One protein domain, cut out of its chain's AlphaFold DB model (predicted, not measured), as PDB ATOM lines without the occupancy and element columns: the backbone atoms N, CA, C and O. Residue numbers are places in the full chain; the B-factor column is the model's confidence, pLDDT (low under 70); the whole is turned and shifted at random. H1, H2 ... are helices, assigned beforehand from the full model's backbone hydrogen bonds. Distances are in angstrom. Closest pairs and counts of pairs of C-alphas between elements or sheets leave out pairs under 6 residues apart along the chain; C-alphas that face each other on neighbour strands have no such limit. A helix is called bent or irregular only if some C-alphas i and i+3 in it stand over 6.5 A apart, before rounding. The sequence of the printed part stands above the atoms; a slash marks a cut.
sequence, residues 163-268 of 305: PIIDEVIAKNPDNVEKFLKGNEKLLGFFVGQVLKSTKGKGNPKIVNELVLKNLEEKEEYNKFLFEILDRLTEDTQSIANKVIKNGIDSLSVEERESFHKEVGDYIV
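What this domain is: This is residues 163 to 268 of the 305 residues of the protein "GatB_Yqey domain-containing protein" of Arcobacter sp (UniProt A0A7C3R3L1). The long helix H4 is an elongated domain's spine; H1, H2 and H3 cluster near its first half, H5 folds back along its last part, and H6 crosses H5. The class is all helix, with six named helices among 106 printed residues. It is only just compact, close to loose, with radius of gyration of the C-alphas 15.2 A and spans 46 by 27 by 25 A.

Where its parts are: Find C-alpha 204 at (-8.790, -1.412, 11.425); H4 runs from there to residue 231, 41.6 A, irregular with C-alphas 227 and 230 7.6 A apart. H1 is residues 163 to 170, H2 173 to 180, H3 186 to 197, H5 234 to 246, and H6 253 to 266, ending at (-25.315, -10.527, 43.499).

How they stand to each other: H4 and H5 form a hairpin at a shallow tilt of 17 degrees, C-alphas 222 and 244 closest at 5.6 A. H3 touches H1, H2 and H4; H6 touches H5. O i to N i+4 pairs are within hydrogen-bond range throughout, except H4, 22 of 24, and H6, 8 of 10.

The domain as a whole: The printed part has no cut; residues 263 to 268 are among those under pLDDT 70.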
ATOM      1  N   PRO A 163     -15.299   5.946  22.824       90.25
ATOM      2  CA  PRO A 163     -16.549   6.711  22.787       90.25
ATOM      3  C   PRO A 163     -17.313   6.576  21.460       90.25
ATOM      4  O   PRO A 163     -18.542   6.609  21.431       90.25
ATOM      5  N   ILE A 164     -16.594   6.404  20.345       93.19
ATOM      6  CA  ILE A 164     -17.192   6.213  19.015       93.19
ATOM      7  C   ILE A 164     -17.819   4.818  18.912       93.19
ATOM      8  O   ILE A 164     -18.875   4.662  18.296       93.19
ATOM      9  N   ILE A 165     -17.179   3.804  19.501       92.12
ATOM     10  CA  ILE A 165     -17.727   2.445  19.587       92.12
ATOM     11  C   ILE A 165     -19.042   2.468  20.364       92.12
ATOM     12  O   ILE A 165     -20.045   1.971  19.852       92.12
ATOM     13  N   ASP A 166     -19.059   3.106  21.535       85.88
ATOM     14  CA  ASP A 166     -20.257   3.204  22.371       85.88
ATOM     15  C   ASP A 166     -21.406   3.899  21.626       85.88
ATOM     16  O   ASP A 166     -22.529   3.393  21.599       85.88
ATOM     17  N   GLU A 167     -21.124   4.998  20.918       88.56
ATOM     18  CA  GLU A 167     -22.117   5.697  20.095       88.56
ATOM     19  C   GLU A 167     -22.670   4.807  18.966       88.56
ATOM     20  O   GLU A 167     -23.880   4.772  18.711       88.56
ATOM     21  N   VAL A 168     -21.794   4.078  18.268       93.88
ATOM     22  CA  VAL A 168     -22.181   3.169  17.181       93.88
ATOM     23  C   VAL A 168     -23.049   2.027  17.708       93.88
ATOM     24  O   VAL A 168     -24.050   1.683  17.073       93.88
ATOM     25  N   ILE A 169     -22.697   1.451  18.852       88.38
ATOM     26  CA  ILE A 169     -23.441   0.359  19.482       88.38
ATOM     27  C   ILE A 169     -24.807   0.854  19.966       88.38
ATOM     28  O   ILE A 169     -25.825   0.248  19.625       88.38
ATOM     29  N   ALA A 170     -24.855   2.000  20.652       85.06
ATOM     30  CA  ALA A 170     -26.095   2.610  21.137       85.06
ATOM     31  C   ALA A 170     -27.084   2.932  20.003       85.06
ATOM     32  O   ALA A 170     -28.296   2.820  20.171       85.06
ATOM     33  N   LYS A 171     -26.582   3.283  18.812       90.00
ATOM     34  CA  LYS A 171     -27.412   3.536  17.622       90.00
ATOM     35  C   LYS A 171     -27.956   2.272  16.950       90.00
ATOM     36  O   LYS A 171     -28.788   2.390  16.052       90.00
ATOM     37  N   ASN A 172     -27.487   1.082  17.325       91.25
ATOM     38  CA  ASN A 172     -27.800  -0.171  16.631       91.25
ATOM     39  C   ASN A 172     -28.205  -1.323  17.584       91.25
ATOM     40  O   ASN A 172     -27.686  -2.433  17.428       91.25
ATOM     41  N   PRO A 173     -29.157  -1.121  18.520       87.44
ATOM     42  CA  PRO A 173     -29.506  -2.116  19.543       87.44
ATOM     43  C   PRO A 173     -29.974  -3.457  18.950       87.44
ATOM     44  O   PRO A 173     -29.527  -4.514  19.387       87.44
ATOM     45  N   ASP A 174     -30.763  -3.436  17.871       90.12
ATOM     46  CA  ASP A 174     -31.230  -4.659  17.196       90.12
ATOM     47  C   ASP A 174     -30.083  -5.521  16.640       90.12
ATOM     48  O   ASP A 174     -30.204  -6.742  16.511       90.12
ATOM     49  N   ASN A 175     -28.970  -4.894  16.243       92.44
ATOM     50  CA  ASN A 175     -27.799  -5.616  15.750       92.44
ATOM     51  C   ASN A 175     -26.958  -6.154  16.905       92.44
ATOM     52  O   ASN A 175     -26.387  -7.232  16.769       92.44
ATOM     53  N   VAL A 176     -26.926  -5.457  18.044       88.94
ATOM     54  CA  VAL A 176     -26.291  -5.966  19.266       88.94
ATOM     55  C   VAL A 176     -27.013  -7.232  19.709       88.94
ATOM     56  O   VAL A 176     -26.386  -8.274  19.831       88.94
ATOM     57  N   GLU A 177     -28.345  -7.202  19.805       85.88
ATOM     58  CA  GLU A 177     -29.137  -8.376  20.192       85.88
ATOM     59  C   GLU A 177     -28.885  -9.580  19.268       85.88
ATOM     60  O   GLU A 177     -28.747 -10.714  19.723       85.88
ATOM     61  N   LYS A 178     -28.805  -9.355  17.952       90.56
ATOM     62  CA  LYS A 178     -28.498 -10.424  16.990       90.56
ATOM     63  C   LYS A 178     -27.077 -10.957  17.148       90.56
ATOM     64  O   LYS A 178     -26.887 -12.158  16.972       90.56
ATOM     65  N   PHE A 179     -26.104 -10.092  17.431       91.19
ATOM     66  CA  PHE A 179     -24.724 -10.501  17.679       91.19
ATOM     67  C   PHE A 179     -24.656 -11.403  18.914       91.19
ATOM     68  O   PHE A 179     -24.188 -12.528  18.800       91.19
ATOM     69  N   LEU A 180     -25.270 -10.974  20.021       84.62
ATOM     70  CA  LEU A 180     -25.345 -11.725  21.281       84.62
ATOM     71  C   LEU A 180     -26.113 -13.055  21.169       84.62
ATOM     72  O   LEU A 180     -25.981 -13.934  22.011       84.62
ATOM     73  N   LYS A 181     -26.919 -13.237  20.116       87.75
ATOM     74  CA  LYS A 181     -27.562 -14.519  19.769       87.75
ATOM     75  C   LYS A 181     -26.683 -15.424  18.890       87.75
ATOM     76  O   LYS A 181     -27.186 -16.403  18.339       87.75
ATOM     77  N   GLY A 182     -25.404 -15.089  18.714       87.75
ATOM     78  CA  GLY A 182     -24.420 -15.860  17.952       87.75
ATOM     79  C   GLY A 182     -24.250 -15.440  16.487       87.75
ATOM     80  O   GLY A 182     -23.656 -16.179  15.703       87.75
ATOM     81  N   ASN A 183     -24.772 -14.283  16.056       91.88
ATOM     82  CA  ASN A 183     -24.513 -13.782  14.698       91.88
ATOM     83  C   ASN A 183     -23.207 -12.975  14.628       91.88
ATOM     84  O   ASN A 183     -23.220 -11.754  14.447       91.88
ATOM     85  N   GLU A 184     -22.077 -13.678  14.690       91.06
ATOM     86  CA  GLU A 184     -20.723 -13.100  14.681       91.06
ATOM     87  C   GLU A 184     -20.427 -12.219  13.454       91.06
ATOM     88  O   GLU A 184     -19.612 -11.299  13.512       91.06
ATOM     89  N   LYS A 185     -21.138 -12.418  12.333       92.12
ATOM     90  CA  LYS A 185     -20.971 -11.605  11.112       92.12
ATOM     91  C   LYS A 185     -21.271 -10.120  11.334       92.12
ATOM     92  O   LYS A 185     -20.845  -9.289  10.531       92.12
ATOM     93  N   LEU A 186     -22.003  -9.777  12.396       94.75
ATOM     94  CA  LEU A 186     -22.295  -8.391  12.750       94.75
ATOM     95  C   LEU A 186     -21.082  -7.645  13.313       94.75
ATOM     96  O   LEU A 186     -21.081  -6.417  13.246       94.75
ATOM     97  N   LEU A 187     -20.017  -8.337  13.735       94.81
ATOM     98  CA  LEU A 187     -18.757  -7.689  14.107       94.81
ATOM     99  C   LEU A 187     -18.239  -6.797  12.969       94.81
ATOM    100  O   LEU A 187     -17.989  -5.610  13.164       94.81
ATOM    101  N   GLY A 188     -18.189  -7.330  11.741       95.38
ATOM    102  CA  GLY A 188     -17.754  -6.573  10.564       95.38
ATOM    103  C   GLY A 188     -18.649  -5.368  10.246       95.38
ATOM    104  O   GLY A 188     -18.165  -4.349   9.750       95.38
ATOM    105  N   PHE A 189     -19.945  -5.443  10.573       96.31
ATOM    106  CA  PHE A 189     -20.852  -4.299  10.470       96.31
ATOM    107  C   PHE A 189     -20.459  -3.193  11.457       96.31
ATOM    108  O   PHE A 189     -20.298  -2.047  11.036       96.31
ATOM    109  N   PHE A 190     -20.260  -3.525  12.738       96.38
ATOM    110  CA  PHE A 190     -19.883  -2.552  13.767       96.38
ATOM    111  C   PHE A 190     -18.519  -1.919  13.481       96.38
ATOM    112  O   PHE A 190     -18.407  -0.693  13.466       96.38
ATOM    113  N   VAL A 191     -17.519  -2.729  13.124       96.19
ATOM    114  CA  VAL A 191     -16.198  -2.248  12.688       96.19
ATOM    115  C   VAL A 191     -16.331  -1.276  11.515       96.19
ATOM    116  O   VAL A 191     -15.759  -0.186  11.534       96.19
ATOM    117  N   GLY A 192     -17.154  -1.614  10.517       95.38
ATOM    118  CA  GLY A 192     -17.433  -0.737   9.381       95.38
ATOM    119  C   GLY A 192     -18.062   0.605   9.779       95.38
ATOM    120  O   GLY A 192     -17.680   1.643   9.235       95.38
ATOM    121  N   GLN A 193     -18.992   0.616  10.740       96.62
ATOM    122  CA  GLN A 193     -19.614   1.849  11.240       96.62
ATOM    123  C   GLN A 193     -18.628   2.732  12.017       96.62
ATOM    124  O   GLN A 193     -18.623   3.951  11.833       96.62
ATOM    125  N   VAL A 194     -17.752   2.138  12.830       96.12
ATOM    126  CA  VAL A 194     -16.714   2.876  13.570       96.12
ATOM    127  C   VAL A 194     -15.689   3.474  12.601       96.12
ATOM    128  O   VAL A 194     -15.381   4.668  12.663       96.12
ATOM    129  N   LEU A 195     -15.229   2.695  11.616       93.94
ATOM    130  CA  LEU A 195     -14.342   3.194  10.560       93.94
ATOM    131  C   LEU A 195     -15.000   4.309   9.737       93.94
ATOM    132  O   LEU A 195     -14.345   5.283   9.374       93.94
ATOM    133  N   LYS A 196     -16.305   4.219   9.465       94.19
ATOM    134  CA  LYS A 196     -17.045   5.289   8.784       94.19
ATOM    135  C   LYS A 196     -17.109   6.564   9.629       94.19
ATOM    136  O   LYS A 196     -16.878   7.647   9.092       94.19
ATOM    137  N   SER A 197     -17.374   6.439  10.927       94.69
ATOM    138  CA  SER A 197     -17.481   7.569  11.862       94.69
ATOM    139  C   SER A 197     -16.143   8.293  12.042       94.69
ATOM    140  O   SER A 197     -16.098   9.520  12.085       94.69
ATOM    141  N   THR A 198     -15.030   7.557  11.991       93.44
ATOM    142  CA  THR A 198     -13.664   8.119  11.985       93.44
ATOM    143  C   THR A 198     -13.201   8.604  10.603       93.44
ATOM    144  O   THR A 198     -12.031   8.937  10.427       93.44
ATOM    145  N   LYS A 199     -14.083   8.642   9.589       90.31
ATOM    146  CA  LYS A 199     -13.756   8.986   8.189       90.31
ATOM    147  C   LYS A 199     -12.627   8.127   7.594       90.31
ATOM    148  O   LYS A 199     -11.880   8.581   6.734       90.31
ATOM    149  N   GLY A 200     -12.513   6.877   8.035       89.25
ATOM    150  CA  GLY A 200     -11.483   5.930   7.607       89.25
ATOM    151  C   GLY A 200     -10.126   6.114   8.285       89.25
ATOM    152  O   GLY A 200      -9.167   5.477   7.850       89.25
ATOM    153  N   LYS A 201     -10.038   6.968   9.316       92.62
ATOM    154  CA  LYS A 201      -8.807   7.193  10.080       92.62
ATOM    155  C   LYS A 201      -8.586   6.149  11.170       92.62
ATOM    156  O   LYS A 201      -7.445   5.921  11.529       92.62
ATOM    157  N   GLY A 202      -9.621   5.502  11.706       93.56
ATOM    158  CA  GLY A 202      -9.420   4.454  12.714       93.56
ATOM    159  C   GLY A 202      -8.502   3.335  12.200       93.56
ATOM    160  O   GLY A 202      -8.622   2.928  11.041       93.56
ATOM    161  N   ASN A 203      -7.584   2.842  13.034       93.31
ATOM    162  CA  ASN A 203      -6.796   1.653  12.709       93.31
ATOM    163  C   ASN A 203      -7.717   0.417  12.679       93.31
ATOM    164  O   ASN A 203      -8.318   0.099  13.706       93.31
ATOM    165  N   PRO A 204      -7.856  -0.293  11.539       92.06
ATOM    166  CA  PRO A 204      -8.790  -1.412  11.425       92.06
ATOM    167  C   PRO A 204      -8.546  -2.537  12.431       92.06
ATOM    168  O   PRO A 204      -9.515  -3.133  12.894       92.06
ATOM    169  N   LYS A 205      -7.284  -2.819  12.781       92.44
ATOM    170  CA  LYS A 205      -6.936  -3.877  13.739       92.44
ATOM    171  C   LYS A 205      -7.407  -3.496  15.140       92.44
ATOM    172  O   LYS A 205      -8.171  -4.241  15.744       92.44
ATOM    173  N   ILE A 206      -7.039  -2.295  15.590       93.75
ATOM    174  CA  ILE A 206      -7.410  -1.780  16.916       93.75
ATOM    175  C   ILE A 206      -8.925  -1.602  17.037       93.75
ATOM    176  O   ILE A 206      -9.523  -2.001  18.028       93.75
ATOM    177  N   VAL A 207      -9.578  -1.048  16.012       95.69
ATOM    178  CA  VAL A 207     -11.041  -0.914  15.994       95.69
ATOM    179  C   VAL A 207     -11.712  -2.281  16.091       95.69
ATOM    180  O   VAL A 207     -12.664  -2.425  16.848       95.69
ATOM    181  N   ASN A 208     -11.233  -3.284  15.349       95.94
ATOM    182  CA  ASN A 208     -11.790  -4.633  15.417       95.94
ATOM    183  C   ASN A 208     -11.660  -5.241  16.816       95.94
ATOM    184  O   ASN A 208     -12.638  -5.770  17.334       95.94
ATOM    185  N   GLU A 209     -10.481  -5.131  17.426       95.38
ATOM    186  CA  GLU A 209     -10.219  -5.613  18.783       95.38
ATOM    187  C   GLU A 209     -11.127  -4.935  19.819       95.38
ATOM    188  O   GLU A 209     -11.807  -5.612  20.585       95.38
ATOM    189  N   LEU A 210     -11.204  -3.601  19.802       93.38
ATOM    190  CA  LEU A 210     -12.000  -2.845  20.772       93.38
ATOM    191  C   LEU A 210     -13.507  -3.072  20.606       93.38
ATOM    192  O   LEU A 210     -14.227  -3.131  21.600       93.38
ATOM    193  N   VAL A 211     -13.995  -3.199  19.368       95.44
ATOM    194  CA  VAL A 211     -15.410  -3.506  19.108       95.44
ATOM    195  C   VAL A 211     -15.748  -4.908  19.600       95.44
ATOM    196  O   VAL A 211     -16.777  -5.074  20.248       95.44
ATOM    197  N   LEU A 212     -14.902  -5.901  19.299       93.69
ATOM    198  CA  LEU A 212     -15.113  -7.272  19.757       93.69
ATOM    199  C   LEU A 212     -15.161  -7.325  21.284       93.69
ATOM    200  O   LEU A 212     -16.158  -7.780  21.833       93.69
ATOM    201  N   LYS A 213     -14.154  -6.747  21.949       89.31
ATOM    202  CA  LYS A 213     -14.088  -6.680  23.409       89.31
ATOM    203  C   LYS A 213     -15.345  -6.046  24.020       89.31
ATOM    204  O   LYS A 213     -15.923  -6.605  24.940       89.31
ATOM    205  N   ASN A 214     -15.801  -4.908  23.493       88.06
ATOM    206  CA  ASN A 214     -16.996  -4.224  24.008       88.06
ATOM    207  C   ASN A 214     -18.272  -5.077  23.848       88.06
ATOM    208  O   ASN A 214     -19.140  -5.075  24.721       88.06
ATOM    209  N   LEU A 215     -18.397  -5.818  22.742       87.81
ATOM    210  CA  LEU A 215     -19.538  -6.705  22.512       87.81
ATOM    211  C   LEU A 215     -19.490  -7.965  23.393       87.81
ATOM    212  O   LEU A 215     -20.533  -8.355  23.913       87.81
ATOM    213  N   GLU A 216     -18.312  -8.561  23.589       84.44
ATOM    214  CA  GLU A 216     -18.105  -9.710  24.483       84.44
ATOM    215  C   GLU A 216     -18.390  -9.340  25.946       84.44
ATOM    216  O   GLU A 216     -19.129 -10.050  26.623       84.44
ATOM    217  N   GLU A 217     -17.926  -8.175  26.415       79.94
ATOM    218  CA  GLU A 217     -18.245  -7.666  27.759       79.94
ATOM    219  C   GLU A 217     -19.765  -7.532  27.973       79.94
ATOM    220  O   GLU A 217     -20.291  -7.838  29.046       79.94
ATOM    221  N   LYS A 218     -20.508  -7.120  26.937       77.88
ATOM    222  CA  LYS A 218     -21.979  -7.068  26.984       77.88
ATOM    223  C   LYS A 218     -22.618  -8.454  26.969       77.88
ATOM    224  O   LYS A 218     -23.666  -8.633  27.586       77.88
ATOM    225  N   GLU A 219     -22.026  -9.417  26.272       79.56
ATOM    226  CA  GLU A 219     -22.486 -10.805  26.272       79.56
ATOM    227  C   GLU A 219     -22.351 -11.438  27.654       79.56
ATOM    228  O   GLU A 219     -23.325 -11.984  28.175       79.56
ATOM    229  N   GLU A 220     -21.179 -11.298  28.272       76.50
ATOM    230  CA  GLU A 220     -20.907 -11.787  29.623       76.50
ATOM    231  C   GLU A 220     -21.851 -11.149  30.641       76.50
ATOM    232  O   GLU A 220     -22.464 -11.849  31.453       76.50
ATOM    233  N   TYR A 221     -22.049  -9.833  30.546       73.25
ATOM    234  CA  TYR A 221     -22.976  -9.115  31.408       73.25
ATOM    235  C   TYR A 221     -24.429  -9.578  31.228       73.25
ATOM    236  O   TYR A 221     -25.130  -9.839  32.207       73.25
ATOM    237  N   ASN A 222     -24.892  -9.747  29.987       75.38
ATOM    238  CA  ASN A 222     -26.243 -10.238  29.726       75.38
ATOM    239  C   ASN A 222     -26.432 -11.676  30.219       75.38
ATOM    240  O   ASN A 222     -27.491 -11.999  30.760       75.38
ATOM    241  N   LYS A 223     -25.418 -12.533  30.075       75.50
ATOM    242  CA  LYS A 223     -25.433 -13.896  30.613       75.50
ATOM    243  C   LYS A 223     -25.556 -13.888  32.137       75.50
ATOM    244  O   LYS A 223     -26.408 -14.595  32.666       75.50
ATOM    245  N   PHE A 224     -24.777 -13.048  32.818       77.81
ATOM    246  CA  PHE A 224     -24.896 -12.845  34.261       77.81
ATOM    247  C   PHE A 224     -26.316 -12.417  34.658       77.81
ATOM    248  O   PHE A 224     -26.913 -13.025  35.545       77.81
ATOM    249  N   LEU A 225     -26.903 -11.437  33.957       72.81
ATOM    250  CA  LEU A 225     -28.273 -10.995  34.233       72.81
ATOM    251  C   LEU A 225     -29.303 -12.116  34.064       72.81
ATOM    252  O   LEU A 225     -30.223 -12.213  34.872       72.81
ATOM    253  N   PHE A 226     -29.150 -12.980  33.058       78.44
ATOM    254  CA  PHE A 226     -30.017 -14.147  32.893       78.44
ATOM    255  C   PHE A 226     -29.875 -15.162  34.035       78.44
ATOM    256  O   PHE A 226     -30.876 -15.737  34.451       78.44
ATOM    257  N   GLU A 227     -28.665 -15.378  34.558       78.94
ATOM    258  CA  GLU A 227     -28.414 -16.324  35.656       78.94
ATOM    259  C   GLU A 227     -29.055 -15.887  36.982       78.94
ATOM    260  O   GLU A 227     -29.468 -16.735  37.781       78.94
ATOM    261  N   ILE A 228     -29.157 -14.577  37.220       77.81
ATOM    262  CA  ILE A 228     -29.755 -14.026  38.445       77.81
ATOM    263  C   ILE A 228     -31.225 -13.627  38.280       77.81
ATOM    264  O   ILE A 228     -31.873 -13.368  39.289       77.81
ATOM    265  N   LEU A 229     -31.760 -13.599  37.051       82.94
ATOM    266  CA  LEU A 229     -33.073 -13.026  36.724       82.94
ATOM    267  C   LEU A 229     -34.195 -13.536  37.641       82.94
ATOM    268  O   LEU A 229     -34.919 -12.739  38.228       82.94
ATOM    269  N   ASP A 230     -34.286 -14.854  37.837       85.38
ATOM    270  CA  ASP A 230     -35.334 -15.504  38.643       85.38
ATOM    271  C   ASP A 230     -35.212 -15.241  40.158       85.38
ATOM    272  O   ASP A 230     -36.094 -15.616  40.932       85.38
ATOM    273  N   ARG A 231     -34.106 -14.634  40.601       84.81
ATOM    274  CA  ARG A 231     -33.858 -14.263  42.003       84.81
ATOM    275  C   ARG A 231     -34.214 -12.806  42.294       84.81
ATOM    276  O   ARG A 231     -34.278 -12.447  43.464       84.81
ATOM    277  N   LEU A 232     -34.433 -12.005  41.251       82.06
ATOM    278  CA  LEU A 232     -34.782 -10.593  41.353       82.06
ATOM    279  C   LEU A 232     -36.291 -10.419  41.581       82.06
ATOM    280  O   LEU A 232     -37.097 -11.256  41.166       82.06
ATOM    281  N   THR A 233     -36.681  -9.308  42.197       87.94
ATOM    282  CA  THR A 233     -38.066  -8.842  42.307       87.94
ATOM    283  C   THR A 233     -38.673  -8.600  40.924       87.94
ATOM    284  O   THR A 233     -37.961  -8.323  39.961       87.94
ATOM    285  N   GLU A 234     -40.002  -8.678  40.807       87.12
ATOM    286  CA  GLU A 234     -40.700  -8.483  39.522       87.12
ATOM    287  C   GLU A 234     -40.367  -7.126  38.870       87.12
ATOM    288  O   GLU A 234     -40.154  -7.050  37.655       87.12
ATOM    289  N   ASP A 235     -40.244  -6.069  39.680       85.69
ATOM    290  CA  ASP A 235     -39.861  -4.733  39.217       85.69
ATOM    291  C   ASP A 235     -38.435  -4.732  38.640       85.69
ATOM    292  O   ASP A 235     -38.199  -4.241  37.530       85.69
ATOM    293  N   THR A 236     -37.482  -5.364  39.330       84.31
ATOM    294  CA  THR A 236     -36.084  -5.448  38.886       84.31
ATOM    295  C   THR A 236     -35.907  -6.410  37.710       84.31
ATOM    296  O   THR A 236     -35.093  -6.138  36.829       84.31
ATOM    297  N   GLN A 237     -36.711  -7.472  37.596       85.94
ATOM    298  CA  GLN A 237     -36.756  -8.330  36.404       85.94
ATOM    299  C   GLN A 237     -37.177  -7.545  35.158       85.94
ATOM    300  O   GLN A 237     -36.614  -7.737  34.076       85.94
ATOM    301  N   SER A 238     -38.153  -6.642  35.285       87.19
ATOM    302  CA  SER A 238     -38.567  -5.759  34.187       87.19
ATOM    303  C   SER A 238     -37.408  -4.862  33.729       87.19
ATOM    304  O   SER A 238     -37.124  -4.767  32.529       87.19
ATOM    305  N   ILE A 239     -36.669  -4.282  34.682       84.06
ATOM    306  CA  ILE A 239     -35.491  -3.454  34.395       84.06
ATOM    307  C   ILE A 239     -34.357  -4.296  33.790       84.06
ATOM    308  O   ILE A 239     -33.790  -3.902  32.774       84.06
ATOM    309  N   ALA A 240     -34.080  -5.492  34.316       81.06
ATOM    310  CA  ALA A 240     -33.081  -6.419  33.778       81.06
ATOM    311  C   ALA A 240     -33.361  -6.766  32.311       81.06
ATOM    312  O   ALA A 240     -32.478  -6.674  31.462       81.06
ATOM    313  N   ASN A 241     -34.615  -7.083  31.979       84.44
ATOM    314  CA  ASN A 241     -35.030  -7.343  30.601       84.44
ATOM    315  C   ASN A 241     -34.865  -6.108  29.699       84.44
ATOM    316  O   ASN A 241     -34.490  -6.235  28.530       84.44
ATOM    317  N   LYS A 242     -35.109  -4.904  30.231       83.06
ATOM    318  CA  LYS A 242     -34.857  -3.639  29.525       83.06
ATOM    319  C   LYS A 242     -33.362  -3.439  29.256       83.06
ATOM    320  O   LYS A 242     -33.011  -3.064  28.138       83.06
ATOM    321  N   VAL A 243     -32.498  -3.756  30.222       78.81
ATOM    322  CA  VAL A 243     -31.032  -3.688  30.098       78.81
ATOM    323  C   VAL A 243     -30.503  -4.708  29.093       78.81
ATOM    324  O   VAL A 243     -29.748  -4.334  28.201       78.81
ATOM    325  N   ILE A 244     -30.950  -5.964  29.164       76.94
ATOM    326  CA  ILE A 244     -30.564  -7.023  28.217       76.94
ATOM    327  C   ILE A 244     -30.881  -6.606  26.777       76.94
ATOM    328  O   ILE A 244     -30.107  -6.867  25.857       76.94
ATOM    329  N   LYS A 245     -32.026  -5.940  26.580       77.75
ATOM    330  CA  LYS A 245     -32.508  -5.543  25.258       77.75
ATOM    331  C   LYS A 245     -31.866  -4.260  24.726       77.75
ATOM    332  O   LYS A 245     -31.536  -4.192  23.547       77.75
ATOM    333  N   ASN A 246     -31.743  -3.235  25.565       73.06
ATOM    334  CA  ASN A 246     -31.422  -1.872  25.128       73.06
ATOM    335  C   ASN A 246     -30.115  -1.327  25.726       73.06
ATOM    336  O   ASN A 246     -29.747  -0.187  25.454       73.06
ATOM    337  N   GLY A 247     -29.423  -2.115  26.547       69.62
ATOM    338  CA  GLY A 247     -28.271  -1.676  27.327       69.62
ATOM    339  C   GLY A 247     -28.653  -0.848  28.559       69.62
ATOM    340  O   GLY A 247     -29.755  -0.303  28.669       69.62
ATOM    341  N   ILE A 248     -27.708  -0.734  29.494       68.69
ATOM    342  CA  ILE A 248     -27.890  -0.013  30.765       68.69
ATOM    343  C   ILE A 248     -28.072   1.502  30.588       68.69
ATOM    344  O   ILE A 248     -28.649   2.173  31.443       68.69
ATOM    345  N   ASP A 249     -27.632   2.055  29.459       67.69
ATOM    346  CA  ASP A 249     -27.786   3.477  29.118       67.69
ATOM    347  C   ASP A 249     -29.204   3.862  28.697       67.69
ATOM    348  O   ASP A 249     -29.516   5.041  28.571       67.69
ATOM    349  N   SER A 250     -30.091   2.878  28.539       70.19
ATOM    350  CA  SER A 250     -31.518   3.109  28.302       70.19
ATOM    351  C   SER A 250     -32.336   3.366  29.576       70.19
ATOM    352  O   SER A 250     -33.539   3.634  29.481       70.19
ATOM    353  N   LEU A 251     -31.722   3.237  30.755       73.00
ATOM    354  CA  LEU A 251     -32.392   3.402  32.043       73.00
ATOM    355  C   LEU A 251     -32.448   4.870  32.477       73.00
ATOM    356  O   LEU A 251     -31.497   5.622  32.260       73.00
ATOM    357  N   SER A 252     -33.539   5.260  33.141       77.44
ATOM    358  CA  SER A 252     -33.572   6.499  33.924       77.44
ATOM    359  C   SER A 252     -32.620   6.406  35.122       77.44
ATOM    360  O   SER A 252     -32.146   5.324  35.477       77.44
ATOM    361  N   VAL A 253     -32.335   7.543  35.761       73.56
ATOM    362  CA  VAL A 253     -31.489   7.578  36.965       73.56
ATOM    363  C   VAL A 253     -32.105   6.711  38.068       73.56
ATOM    364  O   VAL A 253     -31.407   5.905  38.673       73.56
ATOM    365  N   GLU A 254     -33.422   6.793  38.253       78.56
ATOM    366  CA  GLU A 254     -34.162   6.050  39.276       78.56
ATOM    367  C   GLU A 254     -34.213   4.544  38.976       78.56
ATOM    368  O   GLU A 254     -34.001   3.723  39.868       78.56
ATOM    369  N   GLU A 255     -34.454   4.164  37.712       78.56
ATOM    370  CA  GLU A 255     -34.402   2.761  37.280       78.56
ATOM    371  C   GLU A 255     -33.009   2.174  37.522       78.56
ATOM    372  O   GLU A 255     -32.879   1.050  38.002       78.56
ATOM    373  N   ARG A 256     -31.961   2.948  37.216       72.12
ATOM    374  CA  ARG A 256     -30.568   2.547  37.404       72.12
ATOM    375  C   ARG A 256     -30.236   2.377  38.889       72.12
ATOM    376  O   ARG A 256     -29.671   1.350  39.249       72.12
ATOM    377  N   GLU A 257     -30.616   3.317  39.752       72.44
ATOM    378  CA  GLU A 257     -30.412   3.219  41.207       72.44
ATOM    379  C   GLU A 257     -31.122   2.004  41.817       72.44
ATOM    380  O   GLU A 257     -30.503   1.232  42.554       72.44
ATOM    381  N   SER A 258     -32.400   1.794  41.478       73.94
ATOM    382  CA  SER A 258     -33.175   0.646  41.966       73.94
ATOM    383  C   SER A 258     -32.567  -0.679  41.507       73.94
ATOM    384  O   SER A 258     -32.428  -1.612  42.296       73.94
ATOM    385  N   PHE A 259     -32.164  -0.749  40.239       75.38
ATOM    386  CA  PHE A 259     -31.549  -1.931  39.655       75.38
ATOM    387  C   PHE A 259     -30.188  -2.247  40.281       75.38
ATOM    388  O   PHE A 259     -29.938  -3.392  40.644       75.38
ATOM    389  N   HIS A 260     -29.332  -1.242  40.482       69.38
ATOM    390  CA  HIS A 260     -28.041  -1.431  41.147       69.38
ATOM    391  C   HIS A 260     -28.180  -1.882  42.594       69.38
ATOM    392  O   HIS A 260     -27.377  -2.698  43.035       69.38
ATOM    393  N   LYS A 261     -29.176  -1.373  43.325       74.06
ATOM    394  CA  LYS A 261     -29.386  -1.742  44.726       74.06
ATOM    395  C   LYS A 261     -29.632  -3.238  44.893       74.06
ATOM    396  O   LYS A 261     -29.122  -3.828  45.831       74.06
ATOM    397  N   GLU A 262     -30.408  -3.833  43.995       74.06
ATOM    398  CA  GLU A 262     -30.772  -5.244  44.097       74.06
ATOM    399  C   GLU A 262     -29.787  -6.159  43.361       74.06
ATOM    400  O   GLU A 262     -29.393  -7.193  43.888       74.06
ATOM    401  N   VAL A 263     -29.329  -5.777  42.165       68.25
ATOM    402  CA  VAL A 263     -28.343  -6.563  41.401       68.25
ATOM    403  C   VAL A 263     -26.958  -6.514  42.052       68.25
ATOM    404  O   VAL A 263     -26.217  -7.492  41.977       68.25
ATOM    405  N   GLY A 264     -26.615  -5.409  42.721       63.44
ATOM    406  CA  GLY A 264     -25.352  -5.225  43.438       63.44
ATOM    407  C   GLY A 264     -25.109  -6.272  44.524       63.44
ATOM    408  O   GLY A 264     -23.975  -6.711  44.684       63.44
ATOM    409  N   ASP A 265     -26.165  -6.768  45.175       64.12
ATOM    410  CA  ASP A 265     -26.075  -7.839  46.180       64.12
ATOM    411  C   ASP A 265     -25.639  -9.193  45.577       64.12
ATOM    412  O   ASP A 265     -25.165 -10.080  46.289       64.12
ATOM    413  N   TYR A 266     -25.767  -9.354  44.255       61.50
ATOM    414  CA  TYR A 266     -25.315 -10.527  43.499       61.50
ATOM    415  C   TYR A 266     -23.972 -10.301  42.794       61.50
ATOM    416  O   TYR A 266     -23.388 -11.252  42.268       61.50
ATOM    417  N   ILE A 267     -23.475  -9.060  42.779       57.00
ATOM    418  CA  ILE A 267     -22.183  -8.683  42.215       57.00
ATOM    419  C   ILE A 267     -21.133  -8.779  43.324       57.00
ATOM    420  O   ILE A 267     -20.840  -7.825  44.039       57.00
ATOM    421  N   VAL A 268     -20.532  -9.956  43.459       49.78
ATOM    422  CA  VAL A 268     -19.255 -10.090  44.161       49.78
ATOM    423  C   VAL A 268     -18.186  -9.855  43.090       49.78
ATOM    424  O   VAL A 268     -18.096 -10.635  42.148       49.78
TER     425      VAL A 268